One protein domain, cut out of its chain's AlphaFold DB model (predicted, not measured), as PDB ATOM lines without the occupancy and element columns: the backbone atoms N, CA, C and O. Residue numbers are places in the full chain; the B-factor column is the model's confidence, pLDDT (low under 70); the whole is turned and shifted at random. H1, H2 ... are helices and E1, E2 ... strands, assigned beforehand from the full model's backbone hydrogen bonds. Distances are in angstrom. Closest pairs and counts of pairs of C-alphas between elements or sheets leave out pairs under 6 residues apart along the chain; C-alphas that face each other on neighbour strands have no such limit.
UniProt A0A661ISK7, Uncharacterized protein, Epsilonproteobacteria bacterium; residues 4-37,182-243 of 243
ATOM      1  N   TYR A   4     202.664 183.961 126.115       93.69
ATOM      2  CA  TYR A   4     202.694 184.741 124.892       93.69
ATOM      3  C   TYR A   4     204.008 184.486 124.175       93.69
ATOM      4  O   TYR A   4     205.064 184.595 124.784       93.69
ATOM      5  N   HIS A   5     203.927 184.167 122.887       94.81
ATOM      6  CA  HIS A   5     205.043 184.217 121.957       94.81
ATOM      7  C   HIS A   5     205.094 185.614 121.337       94.81
ATOM      8  O   HIS A   5     204.098 186.097 120.783       94.81
ATOM      9  N   ILE A   6     206.251 186.257 121.411       94.19
ATOM     10  CA  ILE A   6     206.481 187.623 120.957       94.19
ATOM     11  C   ILE A   6     207.574 187.592 119.910       94.19
ATOM     12  O   ILE A   6     208.646 187.048 120.159       94.19
ATOM     13  N   THR A   7     207.322 188.222 118.767       92.56
ATOM     14  CA  THR A   7     208.380 188.549 117.810       92.56
ATOM     15  C   THR A   7     208.710 190.033 117.910       92.56
ATOM     16  O   THR A   7     207.841 190.891 117.721       92.56
ATOM     17  N   LEU A   8     209.974 190.324 118.184       91.75
ATOM     18  CA  LEU A   8     210.571 191.656 118.195       91.75
ATOM     19  C   LEU A   8     211.344 191.866 116.893       91.75
ATOM     20  O   LEU A   8     211.877 190.911 116.333       91.75
ATOM     21  N   SER A   9     211.420 193.099 116.396       89.75
ATOM     22  CA  SER A   9     212.182 193.407 115.183       89.75
ATOM     23  C   SER A   9     212.908 194.739 115.273       89.75
ATOM     24  O   SER A   9     212.327 195.767 115.616       89.75
ATOM     25  N   LEU A  10     214.175 194.718 114.877       87.94
ATOM     26  CA  LEU A  10     215.005 195.886 114.580       87.94
ATOM     27  C   LEU A  10     216.111 195.380 113.657       87.94
ATOM     28  O   LEU A  10     216.982 194.641 114.115       87.94
ATOM     29  N   GLY A  11     215.972 195.623 112.351       80.50
ATOM     30  CA  GLY A  11     216.743 194.933 111.307       80.50
ATOM     31  C   GLY A  11     216.408 193.435 111.214       80.50
ATOM     32  O   GLY A  11     215.690 193.012 110.314       80.50
ATOM     33  N   ARG A  12     216.884 192.645 112.185       79.75
ATOM     34  CA  ARG A  12     216.583 191.212 112.359       79.75
ATOM     35  C   ARG A  12     215.428 190.983 113.339       79.75
ATOM     36  O   ARG A  12     215.203 191.805 114.234       79.75
ATOM     37  N   SER A  13     214.748 189.850 113.172       86.44
ATOM     38  CA  SER A  13     213.681 189.389 114.065       86.44
ATOM     39  C   SER A  13     214.233 188.501 115.178       86.44
ATOM     40  O   SER A  13     215.008 187.586 114.913       86.44
ATOM     41  N   ASP A  14     213.765 188.734 116.397       89.56
ATOM     42  CA  ASP A  14     214.036 187.932 117.587       89.56
ATOM     43  C   ASP A  14     212.702 187.401 118.129       89.56
ATOM     44  O   ASP A  14     211.674 188.073 118.004       89.56
ATOM     45  N   SER A  15     212.686 186.201 118.711       90.94
ATOM     46  CA  SER A  15     211.471 185.628 119.304       90.94
ATOM     47  C   SER A  15     211.690 185.219 120.751       90.94
ATOM     48  O   SER A  15     212.747 184.705 121.110       90.94
ATOM     49  N   VAL A  16     210.681 185.465 121.581       93.75
ATOM     50  CA  VAL A  16     210.722 185.219 123.023       93.75
ATOM     51  C   VAL A  16     209.353 184.777 123.522       93.75
ATOM     52  O   VAL A  16     208.327 185.216 123.002       93.75
ATOM     53  N   VAL A  17     209.330 183.904 124.530       92.81
ATOM     54  CA  VAL A  17     208.104 183.485 125.215       92.81
ATOM     55  C   VAL A  17     208.107 184.050 126.630       92.81
ATOM     56  O   VAL A  17     209.073 183.868 127.366       92.81
ATOM     57  N   VAL A  18     207.025 184.727 127.015       93.06
ATOM     58  CA  VAL A  18     206.836 185.245 128.382       93.06
ATOM     59  C   VAL A  18     205.455 184.885 128.917       93.06
ATOM     60  O   VAL A  18     204.526 184.595 128.157       93.06
ATOM     61  N   GLN A  19     205.308 184.914 130.237       92.06
ATOM     62  CA  GLN A  19     204.028 184.767 130.917       92.06
ATOM     63  C   GLN A  19     203.529 186.133 131.390       92.06
ATOM     64  O   GLN A  19     204.289 186.947 131.907       92.06
ATOM     65  N   SER A  20     202.245 186.404 131.170       91.69
ATOM     66  CA  SER A  20     201.618 187.672 131.544       91.69
ATOM     67  C   SER A  20     200.097 187.525 131.589       91.69
ATOM     68  O   SER A  20     199.538 186.578 131.026       91.69
ATOM     69  N   LYS A  21     199.414 188.472 132.234       89.19
ATOM     70  CA  LYS A  21     197.952 188.490 132.338       89.19
ATOM     71  C   LYS A  21     197.294 188.721 130.980       89.19
ATOM     72  O   LYS A  21     196.280 188.093 130.668       89.19
ATOM     73  N   ASN A  22     197.847 189.630 130.178       90.25
ATOM     74  CA  ASN A  22     197.265 190.033 128.904       90.25
ATOM     75  C   ASN A  22     198.333 190.537 127.907       90.25
ATOM     76  O   ASN A  22     199.482 190.779 128.257       90.25
ATOM     77  N   ALA A  23     197.950 190.700 126.638       90.00
ATOM     78  CA  ALA A  23     198.869 191.141 125.585       90.00
ATOM     79  C   ALA A  23     199.315 192.615 125.717       90.00
ATOM     80  O   ALA A  23     200.349 192.988 125.158       90.00
ATOM     81  N   THR A  24     198.543 193.451 126.417       91.31
ATOM     82  CA  THR A  24     198.868 194.863 126.666       91.31
ATOM     83  C   THR A  24     200.043 194.980 127.626       91.31
ATOM     84  O   THR A  24     200.981 195.712 127.322       91.31
ATOM     85  N   ASP A  25     200.044 194.200 128.703       93.56
ATOM     86  CA  ASP A  25     201.123 194.181 129.695       93.56
ATOM     87  C   ASP A  25     202.428 193.675 129.054       93.56
ATOM     88  O   ASP A  25     203.470 194.320 129.148       93.56
ATOM     89  N   VAL A  26     202.366 192.595 128.261       92.69
ATOM     90  CA  VAL A  26     203.516 192.113 127.467       92.69
ATOM     91  C   VAL A  26     204.092 193.222 126.583       92.69
ATOM     92  O   VAL A  26     205.308 193.384 126.469       92.69
ATOM     93  N   LYS A  27     203.222 194.001 125.933       91.06
ATOM     94  CA  LYS A  27     203.648 195.120 125.090       91.06
ATOM     95  C   LYS A  27     204.275 196.233 125.923       91.06
ATOM     96  O   LYS A  27     205.261 196.800 125.458       91.06
ATOM     97  N   ALA A  28     203.698 196.576 127.072       93.00
ATOM     98  CA  ALA A  28     204.240 197.592 127.966       93.00
ATOM     99  C   ALA A  28     205.660 197.206 128.392       93.00
ATOM    100  O   ALA A  28     206.589 197.957 128.116       93.00
ATOM    101  N   PHE A  29     205.849 195.965 128.844       95.88
ATOM    102  CA  PHE A  29     207.161 195.437 129.205       95.88
ATOM    103  C   PHE A  29     208.216 195.615 128.103       95.88
ATOM    104  O   PHE A  29     209.274 196.204 128.327       95.88
ATOM    105  N   PHE A  30     207.939 195.154 126.876       95.00
ATOM    106  CA  PHE A  30     208.911 195.282 125.782       95.00
ATOM    107  C   PHE A  30     209.047 196.709 125.250       95.00
ATOM    108  O   PHE A  30     210.108 197.063 124.745       95.00
ATOM    109  N   LYS A  31     208.007 197.540 125.364       92.50
ATOM    110  CA  LYS A  31     208.098 198.970 125.045       92.50
ATOM    111  C   LYS A  31     209.024 199.677 126.027       92.50
ATOM    112  O   LYS A  31     209.725 200.597 125.611       92.50
ATOM    113  N   ASP A  32     209.020 199.280 127.292       93.81
ATOM    114  CA  ASP A  32     209.846 199.886 128.331       93.81
ATOM    115  C   ASP A  32     211.296 199.420 128.214       93.81
ATOM    116  O   ASP A  32     212.198 200.254 128.285       93.81
ATOM    117  N   THR A  33     211.508 198.134 127.923       95.38
ATOM    118  CA  THR A  33     212.828 197.491 128.020       95.38
ATOM    119  C   THR A  33     213.628 197.398 126.722       95.38
ATOM    120  O   THR A  33     214.855 197.497 126.742       95.38
ATOM    121  N   SER A  34     212.958 197.230 125.583       93.62
ATOM    122  CA  SER A  34     213.592 196.932 124.295       93.62
ATOM    123  C   SER A  34     213.481 198.107 123.322       93.62
ATOM    124  O   SER A  34     212.445 198.760 123.203       93.62
ATOM    125  N   GLU A  35     214.549 198.339 122.564       94.19
ATOM    126  CA  GLU A  35     214.576 199.274 121.439       94.19
ATOM    127  C   GLU A  35     213.883 198.678 120.199       94.19
ATOM    128  O   GLU A  35     213.375 199.411 119.338       94.19
ATOM    129  N   ALA A  36     213.815 197.347 120.103       91.62
ATOM    130  CA  ALA A  36     213.111 196.652 119.034       91.62
ATOM    131  C   ALA A  36     211.587 196.807 119.135       91.62
ATOM    132  O   ALA A  36     211.004 196.832 120.219       91.62
ATOM    133  N   ILE A  37     210.921 196.875 117.979       90.00
ATOM    134  CA  ILE A  37     209.461 196.960 117.923       90.00
ATOM    135  C   ILE A  37     208.830 195.584 118.128       90.00
ATOM    136  O   ILE A  37     209.255 194.594 117.538       90.00
ATOM    137  N   LYS A 182     213.953 201.238 111.414       82.94
ATOM    138  CA  LYS A 182     215.331 201.287 110.914       82.94
ATOM    139  C   LYS A 182     216.297 201.064 112.074       82.94
ATOM    140  O   LYS A 182     216.151 201.694 113.122       82.94
ATOM    141  N   ASP A 183     217.265 200.179 111.873       87.44
ATOM    142  CA  ASP A 183     218.331 199.946 112.840       87.44
ATOM    143  C   ASP A 183     219.306 201.138 112.830       87.44
ATOM    144  O   ASP A 183     219.804 201.530 111.774       87.44
ATOM    145  N   LYS A 184     219.511 201.749 114.000       85.81
ATOM    146  CA  LYS A 184     220.434 202.874 114.215       85.81
ATOM    147  C   LYS A 184     221.672 202.478 115.032       85.81
ATOM    148  O   LYS A 184     222.493 203.343 115.309       85.81
ATOM    149  N   GLY A 185     221.774 201.225 115.480       85.81
ATOM    150  CA  GLY A 185     222.887 200.715 116.287       85.81
ATOM    151  C   GLY A 185     222.988 201.251 117.722       85.81
ATOM    152  O   GLY A 185     223.916 200.884 118.430       85.81
ATOM    153  N   ASN A 186     222.061 202.101 118.179       89.31
ATOM    154  CA  ASN A 186     222.097 202.686 119.523       89.31
ATOM    155  C   ASN A 186     221.250 201.871 120.518       89.31
ATOM    156  O   ASN A 186     220.124 202.251 120.842       89.31
ATOM    157  N   TYR A 187     221.770 200.722 120.947       92.25
ATOM    158  CA  TYR A 187     221.145 199.840 121.937       92.25
ATOM    159  C   TYR A 187     222.187 198.962 122.635       92.25
ATOM    160  O   TYR A 187     223.252 198.686 122.084       92.25
ATOM    161  N   LEU A 188     221.857 198.471 123.830       91.31
ATOM    162  CA  LEU A 188     222.636 197.419 124.483       91.31
ATOM    163  C   LEU A 188     222.252 196.044 123.892       91.31
ATOM    164  O   LEU A 188     221.092 195.844 123.520       91.31
ATOM    165  N   PRO A 189     223.175 195.065 123.804       89.69
ATOM    166  CA  PRO A 189     222.943 193.833 123.044       89.69
ATOM    167  C   PRO A 189     221.771 192.987 123.550       89.69
ATOM    168  O   PRO A 189     220.836 192.689 122.803       89.69
ATOM    169  N   SER A 190     221.824 192.558 124.807       92.62
ATOM    170  CA  SER A 190     220.790 191.746 125.439       92.62
ATOM    171  C   SER A 190     221.047 191.581 126.927       92.62
ATOM    172  O   SER A 190     222.192 191.679 127.345       92.62
ATOM    173  N   LYS A 191     220.005 191.232 127.679       93.88
ATOM    174  CA  LYS A 191     220.092 190.748 129.057       93.88
ATOM    175  C   LYS A 191     219.156 189.561 129.227       93.88
ATOM    176  O   LYS A 191     218.125 189.466 128.548       93.88
ATOM    177  N   LYS A 192     219.522 188.635 130.106       94.38
ATOM    178  CA  LYS A 192     218.661 187.520 130.518       94.38
ATOM    179  C   LYS A 192     217.890 187.927 131.765       94.38
ATOM    180  O   LYS A 192     218.481 188.422 132.715       94.38
ATOM    181  N   VAL A 193     216.589 187.671 131.774       94.00
ATOM    182  CA  VAL A 193     215.718 187.884 132.931       94.00
ATOM    183  C   VAL A 193     215.202 186.540 133.401       94.00
ATOM    184  O   VAL A 193     214.688 185.761 132.598       94.00
ATOM    185  N   THR A 194     215.350 186.268 134.693       91.81
ATOM    186  CA  THR A 194     214.791 185.083 135.351       91.81
ATOM    187  C   THR A 194     213.759 185.520 136.375       91.81
ATOM    188  O   THR A 194     214.049 186.371 137.212       91.81
ATOM    189  N   ILE A 195     212.562 184.945 136.283       89.56
ATOM    190  CA  ILE A 195     211.421 185.235 137.157       89.56
ATOM    191  C   ILE A 195     211.151 184.018 138.029       89.56
ATOM    192  O   ILE A 195     211.032 182.919 137.487       89.56
ATOM    193  N   PHE A 196     211.023 184.225 139.339       87.12
ATOM    194  CA  PHE A 196     210.848 183.168 140.339       87.12
ATOM    195  C   PHE A 196     209.450 183.196 140.978       87.12
ATOM    196  O   PHE A 196     208.873 184.272 141.176       87.12
ATOM    197  N   ASP A 197     208.936 182.012 141.335       81.31
ATOM    198  CA  ASP A 197     207.730 181.822 142.155       81.31
ATOM    199  C   ASP A 197     208.074 181.178 143.509       81.31
ATOM    200  O   ASP A 197     208.197 179.959 143.625       81.31
ATOM    201  N   GLY A 198     208.224 182.002 144.546       65.56
ATOM    202  CA  GLY A 198     208.379 181.586 145.939       65.56
ATOM    203  C   GLY A 198     209.821 181.364 146.414       65.56
ATOM    204  O   GLY A 198     210.041 180.478 147.245       65.56
ATOM    205  N   GLY A 199     210.764 182.186 145.946       60.12
ATOM    206  CA  GLY A 199     212.195 182.139 146.288       60.12
ATOM    207  C   GLY A 199     213.063 181.587 145.149       60.12
ATOM    208  O   GLY A 199     212.542 181.057 144.171       60.12
ATOM    209  N   ILE A 200     214.389 181.720 145.268       59.59
ATOM    210  CA  ILE A 200     215.359 181.406 144.195       59.59
ATOM    211  C   ILE A 200     215.342 179.916 143.792       59.59
ATOM    212  O   ILE A 200     215.578 179.597 142.629       59.59
ATOM    213  N   ASP A 201     214.994 179.020 144.716       57.72
ATOM    214  CA  ASP A 201     215.061 177.561 144.517       57.72
ATOM    215  C   ASP A 201     213.757 176.930 143.998       57.72
ATOM    216  O   ASP A 201     213.622 175.708 143.938       57.72
ATOM    217  N   LYS A 202     212.763 177.747 143.638       66.25
ATOM    218  CA  LYS A 202     211.467 177.273 143.131       66.25
ATOM    219  C   LYS A 202     211.328 177.463 141.621       66.25
ATOM    220  O   LYS A 202     212.262 177.867 140.927       66.25
ATOM    221  N   PHE A 203     210.150 177.103 141.100       65.88
ATOM    222  CA  PHE A 203     209.818 177.220 139.684       65.88
ATOM    223  C   PHE A 203     210.189 178.613 139.171       65.88
ATOM    224  O   PHE A 203     209.728 179.633 139.686       65.88
ATOM    225  N   HIS A 204     211.027 178.633 138.142       76.69
ATOM    226  CA  HIS A 204     211.452 179.849 137.482       76.69
ATOM    227  C   HIS A 204     211.302 179.696 135.977       76.69
ATOM    228  O   HIS A 204     211.301 178.589 135.432       76.69
ATOM    229  N   TYR A 205     211.182 180.821 135.284       86.38
ATOM    230  CA  TYR A 205     211.374 180.838 133.844       86.38
ATOM    231  C   TYR A 205     212.325 181.960 133.459       86.38
ATOM    232  O   TYR A 205     212.263 183.072 133.989       86.38
ATOM    233  N   THR A 206     213.213 181.645 132.524       90.62
ATOM    234  CA  THR A 206     214.236 182.562 132.032       90.62
ATOM    235  C   THR A 206     213.963 182.893 130.580       90.62
ATOM    236  O   THR A 206     213.617 182.022 129.781       90.62
ATOM    237  N   PHE A 207     214.149 184.153 130.221       92.88
ATOM    238  CA  PHE A 207     214.065 184.601 128.842       92.88
ATOM    239  C   PHE A 207     215.072 185.715 128.569       92.88
ATOM    240  O   PHE A 207     215.624 186.330 129.479       92.88
ATOM    241  N   LYS A 208     215.336 185.961 127.288       93.88
ATOM    242  CA  LYS A 208     216.272 186.987 126.830       93.88
ATOM    243  C   LYS A 208     215.497 188.204 126.335       93.88
ATOM    244  O   LYS A 208     214.590 188.053 125.519       93.88
ATOM    245  N   ILE A 209     215.885 189.396 126.782       94.38
ATOM    246  CA  ILE A 209     215.461 190.660 126.177       94.38
ATOM    247  C   ILE A 209     216.527 191.036 125.143       94.38
ATOM    248  O   ILE A 209     217.666 191.303 125.531       94.38
ATOM    249  N   PRO A 210     216.226 191.010 123.838       92.75
ATOM    250  CA  PRO A 210     217.157 191.471 122.817       92.75
ATOM    251  C   PRO A 210     217.116 193.001 122.700       92.75
ATOM    252  O   PRO A 210     216.066 193.608 122.906       92.75
ATOM    253  N   LYS A 211     218.237 193.604 122.288       92.69
ATOM    254  CA  LYS A 211     218.347 195.005 121.844       92.69
ATOM    255  C   LYS A 211     217.742 195.979 122.855       92.69
ATOM    256  O   LYS A 211     216.774 196.674 122.552       92.69
ATOM    257  N   LEU A 212     218.274 195.981 124.074       94.56
ATOM    258  CA  LEU A 212     217.778 196.848 125.138       94.56
ATOM    259  C   LEU A 212     218.031 198.310 124.808       94.56
ATOM    260  O   LEU A 212     219.023 198.649 124.165       94.56
ATOM    261  N   LYS A 213     217.168 199.192 125.300       94.50
ATOM    262  CA  LYS A 213     217.413 200.632 125.184       94.50
ATOM    263  C   LYS A 213     218.779 200.995 125.765       94.50
ATOM    264  O   LYS A 213     219.195 200.441 126.776       94.50
ATOM    265  N   SER A 214     219.479 201.924 125.123       91.69
ATOM    266  CA  SER A 214     220.867 202.257 125.469       91.69
ATOM    267  C   SER A 214     221.053 202.847 126.869       91.69
ATOM    268  O   SER A 214     222.149 202.776 127.412       91.69
ATOM    269  N   ASN A 215     219.992 203.392 127.460       89.62
ATOM    270  CA  ASN A 215     219.991 204.029 128.774       89.62
ATOM    271  C   ASN A 215     219.197 203.256 129.839       89.62
ATOM    272  O   ASN A 215     218.835 203.848 130.852       89.62
ATOM    273  N   ILE A 216     218.864 201.983 129.604       93.94
ATOM    274  CA  ILE A 216     218.121 201.205 130.597       93.94
ATOM    275  C   ILE A 216     219.048 200.602 131.652       93.94
ATOM    276  O   ILE A 216     220.088 200.031 131.321       93.94
ATOM    277  N   ASP A 217     218.638 200.693 132.913       93.25
ATOM    278  CA  ASP A 217     219.270 200.005 134.034       93.25
ATOM    279  C   ASP A 217     218.473 198.760 134.466       93.25
ATOM    280  O   ASP A 217     217.357 198.501 134.004       93.25
ATOM    281  N   ASP A 218     219.068 197.956 135.348       95.12
ATOM    282  CA  ASP A 218     218.453 196.708 135.806       95.12
ATOM    283  C   ASP A 218     217.230 196.927 136.698       95.12
ATOM    284  O   ASP A 218     216.320 196.096 136.674       95.12
ATOM    285  N   LEU A 219     217.154 198.049 137.419       95.19
ATOM    286  CA  LEU A 219     216.009 198.373 138.272       95.19
ATOM    287  C   LEU A 219     214.757 198.610 137.424       95.19
ATOM    288  O   LEU A 219     213.715 198.020 137.694       95.19
ATOM    289  N   LEU A 220     214.873 199.360 136.326       94.31
ATOM    290  CA  LEU A 220     213.771 199.575 135.385       94.31
ATOM    291  C   LEU A 220     213.295 198.273 134.729       94.31
ATOM    292  O   LEU A 220     212.096 198.099 134.486       94.31
ATOM    293  N   ILE A 221     214.213 197.344 134.438       95.81
ATOM    294  CA  ILE A 221     213.858 196.023 133.900       95.81
ATOM    295  C   ILE A 221     213.065 195.226 134.940       95.81
ATOM    296  O   ILE A 221     212.033 194.643 134.595       95.81
ATOM    297  N   ILE A 222     213.528 195.215 136.193       95.25
ATOM    298  CA  ILE A 222     212.874 194.524 137.310       95.25
ATOM    299  C   ILE A 222     211.483 195.113 137.562       95.25
ATOM    300  O   ILE A 222     210.505 194.365 137.590       95.25
ATOM    301  N   ASP A 223     211.364 196.435 137.661       94.75
ATOM    302  CA  ASP A 223     210.093 197.118 137.914       94.75
ATOM    303  C   ASP A 223     209.088 196.878 136.787       94.75
ATOM    304  O   ASP A 223     207.927 196.533 137.029       94.75
ATOM    305  N   SER A 224     209.531 196.994 135.531       95.38
ATOM    306  CA  SER A 224     208.663 196.719 134.388       95.38
ATOM    307  C   SER A 224     208.237 195.249 134.354       95.38
ATOM    308  O   SER A 224     207.069 194.957 134.080       95.38
ATOM    309  N   ALA A 225     209.130 194.311 134.681       93.31
ATOM    310  CA  ALA A 225     208.792 192.893 134.763       93.31
ATOM    311  C   ALA A 225     207.796 192.600 135.902       93.31
ATOM    312  O   ALA A 225     206.809 191.904 135.670       93.31
ATOM    313  N   ASN A 226     207.980 193.185 137.087       92.75
ATOM    314  CA  ASN A 226     207.064 193.055 138.228       92.75
ATOM    315  C   ASN A 226     205.653 193.574 137.925       92.75
ATOM    316  O   ASN A 226     204.656 193.009 138.389       92.75
ATOM    317  N   ASN A 227     205.557 194.654 137.150       93.12
ATOM    318  CA  ASN A 227     204.282 195.283 136.817       93.12
ATOM    319  C   ASN A 227     203.525 194.556 135.704       93.12
ATOM    320  O   ASN A 227     202.293 194.565 135.698       93.12
ATOM    321  N   ASN A 228     204.244 193.930 134.772       94.81
ATOM    322  CA  ASN A 228     203.663 193.472 133.511       94.81
ATOM    323  C   ASN A 228     203.729 191.955 133.285       94.81
ATOM    324  O   ASN A 228     203.015 191.422 132.429       94.81
ATOM    325  N   LEU A 229     204.597 191.239 133.998       92.94
ATOM    326  CA  LEU A 229     204.800 189.802 133.828       92.94
ATOM    327  C   LEU A 229     204.244 189.028 135.022       92.94
ATOM    328  O   LEU A 229     203.961 189.574 136.086       92.94
ATOM    329  N   GLN A 230     204.024 187.736 134.810       89.06
ATOM    330  CA  GLN A 230     203.467 186.836 135.812       89.06
ATOM    331  C   GLN A 230     204.117 185.463 135.722       89.06
ATOM    332  O   GLN A 230     204.672 185.097 134.692       89.06
ATOM    333  N   ILE A 231     203.970 184.671 136.776       83.44
ATOM    334  CA  ILE A 231     204.366 183.266 136.817       83.44
ATOM    335  C   ILE A 231     203.216 182.459 137.416       83.44
ATOM    336  O   ILE A 231     202.681 182.832 138.448       83.44
ATOM    337  N   ALA A 232     202.729 181.427 136.720       72.75
ATOM    338  CA  ALA A 232     201.592 180.616 137.190       72.75
ATOM    339  C   ALA A 232     200.326 181.428 137.602       72.75
ATOM    340  O   ALA A 232     199.522 180.983 138.414       72.75
ATOM    341  N   ASN A 233     200.107 182.590 136.965       75.06
ATOM    342  CA  ASN A 233     199.086 183.620 137.262       75.06
ATOM    343  C   ASN A 233     199.331 184.479 138.524       75.06
ATOM    344  O   ASN A 233     198.524 185.362 138.816       75.06
ATOM    345  N   ASN A 234     200.444 184.275 139.221       81.50
ATOM    346  CA  ASN A 234     200.893 185.086 140.344       81.50
ATOM    347  C   ASN A 234     201.841 186.194 139.877       81.50
ATOM    348  O   ASN A 234     202.435 186.123 138.794       81.50
ATOM    349  N   LYS A 235     201.990 187.232 140.705       86.50
ATOM    350  CA  LYS A 235     203.102 188.171 140.540       86.50
ATOM    351  C   LYS A 235     204.428 187.455 140.834       86.50
ATOM    352  O   LYS A 235     204.435 186.547 141.663       86.50
ATOM    353  N   PRO A 236     205.528 187.863 140.183       88.50
ATOM    354  CA  PRO A 236     206.867 187.421 140.555       88.50
ATOM    355  C   PRO A 236     207.128 187.611 142.051       88.50
ATOM    356  O   PRO A 236     206.779 188.654 142.602       88.50
ATOM    357  N   SER A 237     207.757 186.629 142.699       87.56
ATOM    358  CA  SER A 237     208.280 186.826 144.058       87.56
ATOM    359  C   SER A 237     209.673 187.453 144.049       87.56
ATOM    360  O   SER A 237     210.054 188.115 145.004       87.56
ATOM    361  N   ASP A 238     210.442 187.179 142.993       89.38
ATOM    362  CA  ASP A 238     211.789 187.702 142.774       89.38
ATOM    363  C   ASP A 238     212.088 187.750 141.266       89.38
ATOM    364  O   ASP A 238     211.527 186.968 140.481       89.38
ATOM    365  N   ILE A 239     212.967 188.667 140.861       91.69
ATOM    366  CA  ILE A 239     213.395 188.875 139.475       91.69
ATOM    367  C   ILE A 239     214.891 189.160 139.454       91.69
ATOM    368  O   ILE A 239     215.366 190.110 140.069       91.69
ATOM    369  N   LYS A 240     215.630 188.378 138.663       92.38
ATOM    370  CA  LYS A 240     217.069 188.576 138.456       92.38
ATOM    371  C   LYS A 240     217.383 188.912 137.013       92.38
ATOM    372  O   LYS A 240     216.859 188.275 136.094       92.38
ATOM    373  N   VAL A 241     218.282 189.874 136.835       93.19
ATOM    374  CA  VAL A 241     218.779 190.310 135.533       93.19
ATOM    375  C   VAL A 241     220.261 189.968 135.427       93.19
ATOM    376  O   VAL A 241     221.042 190.254 136.329       93.19
ATOM    377  N   TYR A 242     220.634 189.333 134.322       90.31
ATOM    378  CA  TYR A 242     222.000 188.924 134.020       90.31
ATOM    379  C   TYR A 242     222.427 189.492 132.668       90.31
ATOM    380  O   TYR A 242     221.595 189.652 131.767       90.31
ATOM    381  N   SER A 243     223.725 189.755 132.532       82.25
ATOM    382  CA  SER A 243     224.364 190.119 131.263       82.25
ATOM    383  C   SER A 243     224.274 189.003 130.217       82.25
ATOM    384  O   SER A 243     224.293 187.805 130.591       82.25
TER     385      SER A 243
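This is residues 4 to 37 and 182 to 243 of the 243 residues of an uncharacterized protein of Epsilonproteobacteria bacterium (UniProt A0A661ISK7). A twisted sheet of three strands, E4, E3 and E5, has the hairpin E1 and E2 beside its E4 edge, and two antiparallel helices, H1 and H2, lie side by side over one face. H2 packs on E5, and H1 packs on E4 near its end. The printed part has 96 residues, with elements in the order E1, E2, H1, E3, E4, H2, E5; both sheets are antiparallel and the class is mixed. The whole is compact, with a radius of gyration of the C-alphas of 12.8 A and spans of 40 by 24 by 17 A.

E3, residues 187 to 196, is the inner strand between E4, residues 204 to 213, and E5, residues 238 to 242. N 193 and O 207 are 2.8 A apart, N 194 and O 240 2.9 A, both within hydrogen-bond range. H2, residues 218 to 228, is on this sheet, forming two layers, helix on sheet; the C-alphas of Ile 222 and Ile 239 are the closest to E5, 6.1 A. E4, H2 and E5 form a split strand-helix-strand unit, with E3 between the strands; its crossover is right-handed. H1, residues 23 to 33, touches H2 at a shallow tilt of 8 degrees, opposite ways, closest at the C-alphas of Asp 25 and Asn 228, 4.6 A. In both helices every O i to N i+4 pair is within hydrogen-bond range. E1, residues 4 to 10, and E2, residues 12 to 19, form a hairpin, with N 6 and O 16 2.8 A apart. The sheet E4 E3 E5 and the sheet E1 E2 form a sandwich, two sheets face to face, and the parts of them that face each other are 11.0 A centre to centre; the closest C-alphas of E2 and E4 are those of Val 16 and Phe 207, 6.7 A.

E1 begins at C-alpha 4, (202.694, 184.741, 124.892), and E5 ends at C-alpha 242, (222.000, 188.924, 134.020). E3 is 26.9 A long and bends by 50 degrees at residue 190; E4, 24.9 A, bends by 68 degrees at residue 210.

Residues 38 to 181 are not printed, and C-alphas 37 and 182 are 10.1 A apart. Of the links printed whole, none is long. Residues 198 to 203 have pLDDT under 70.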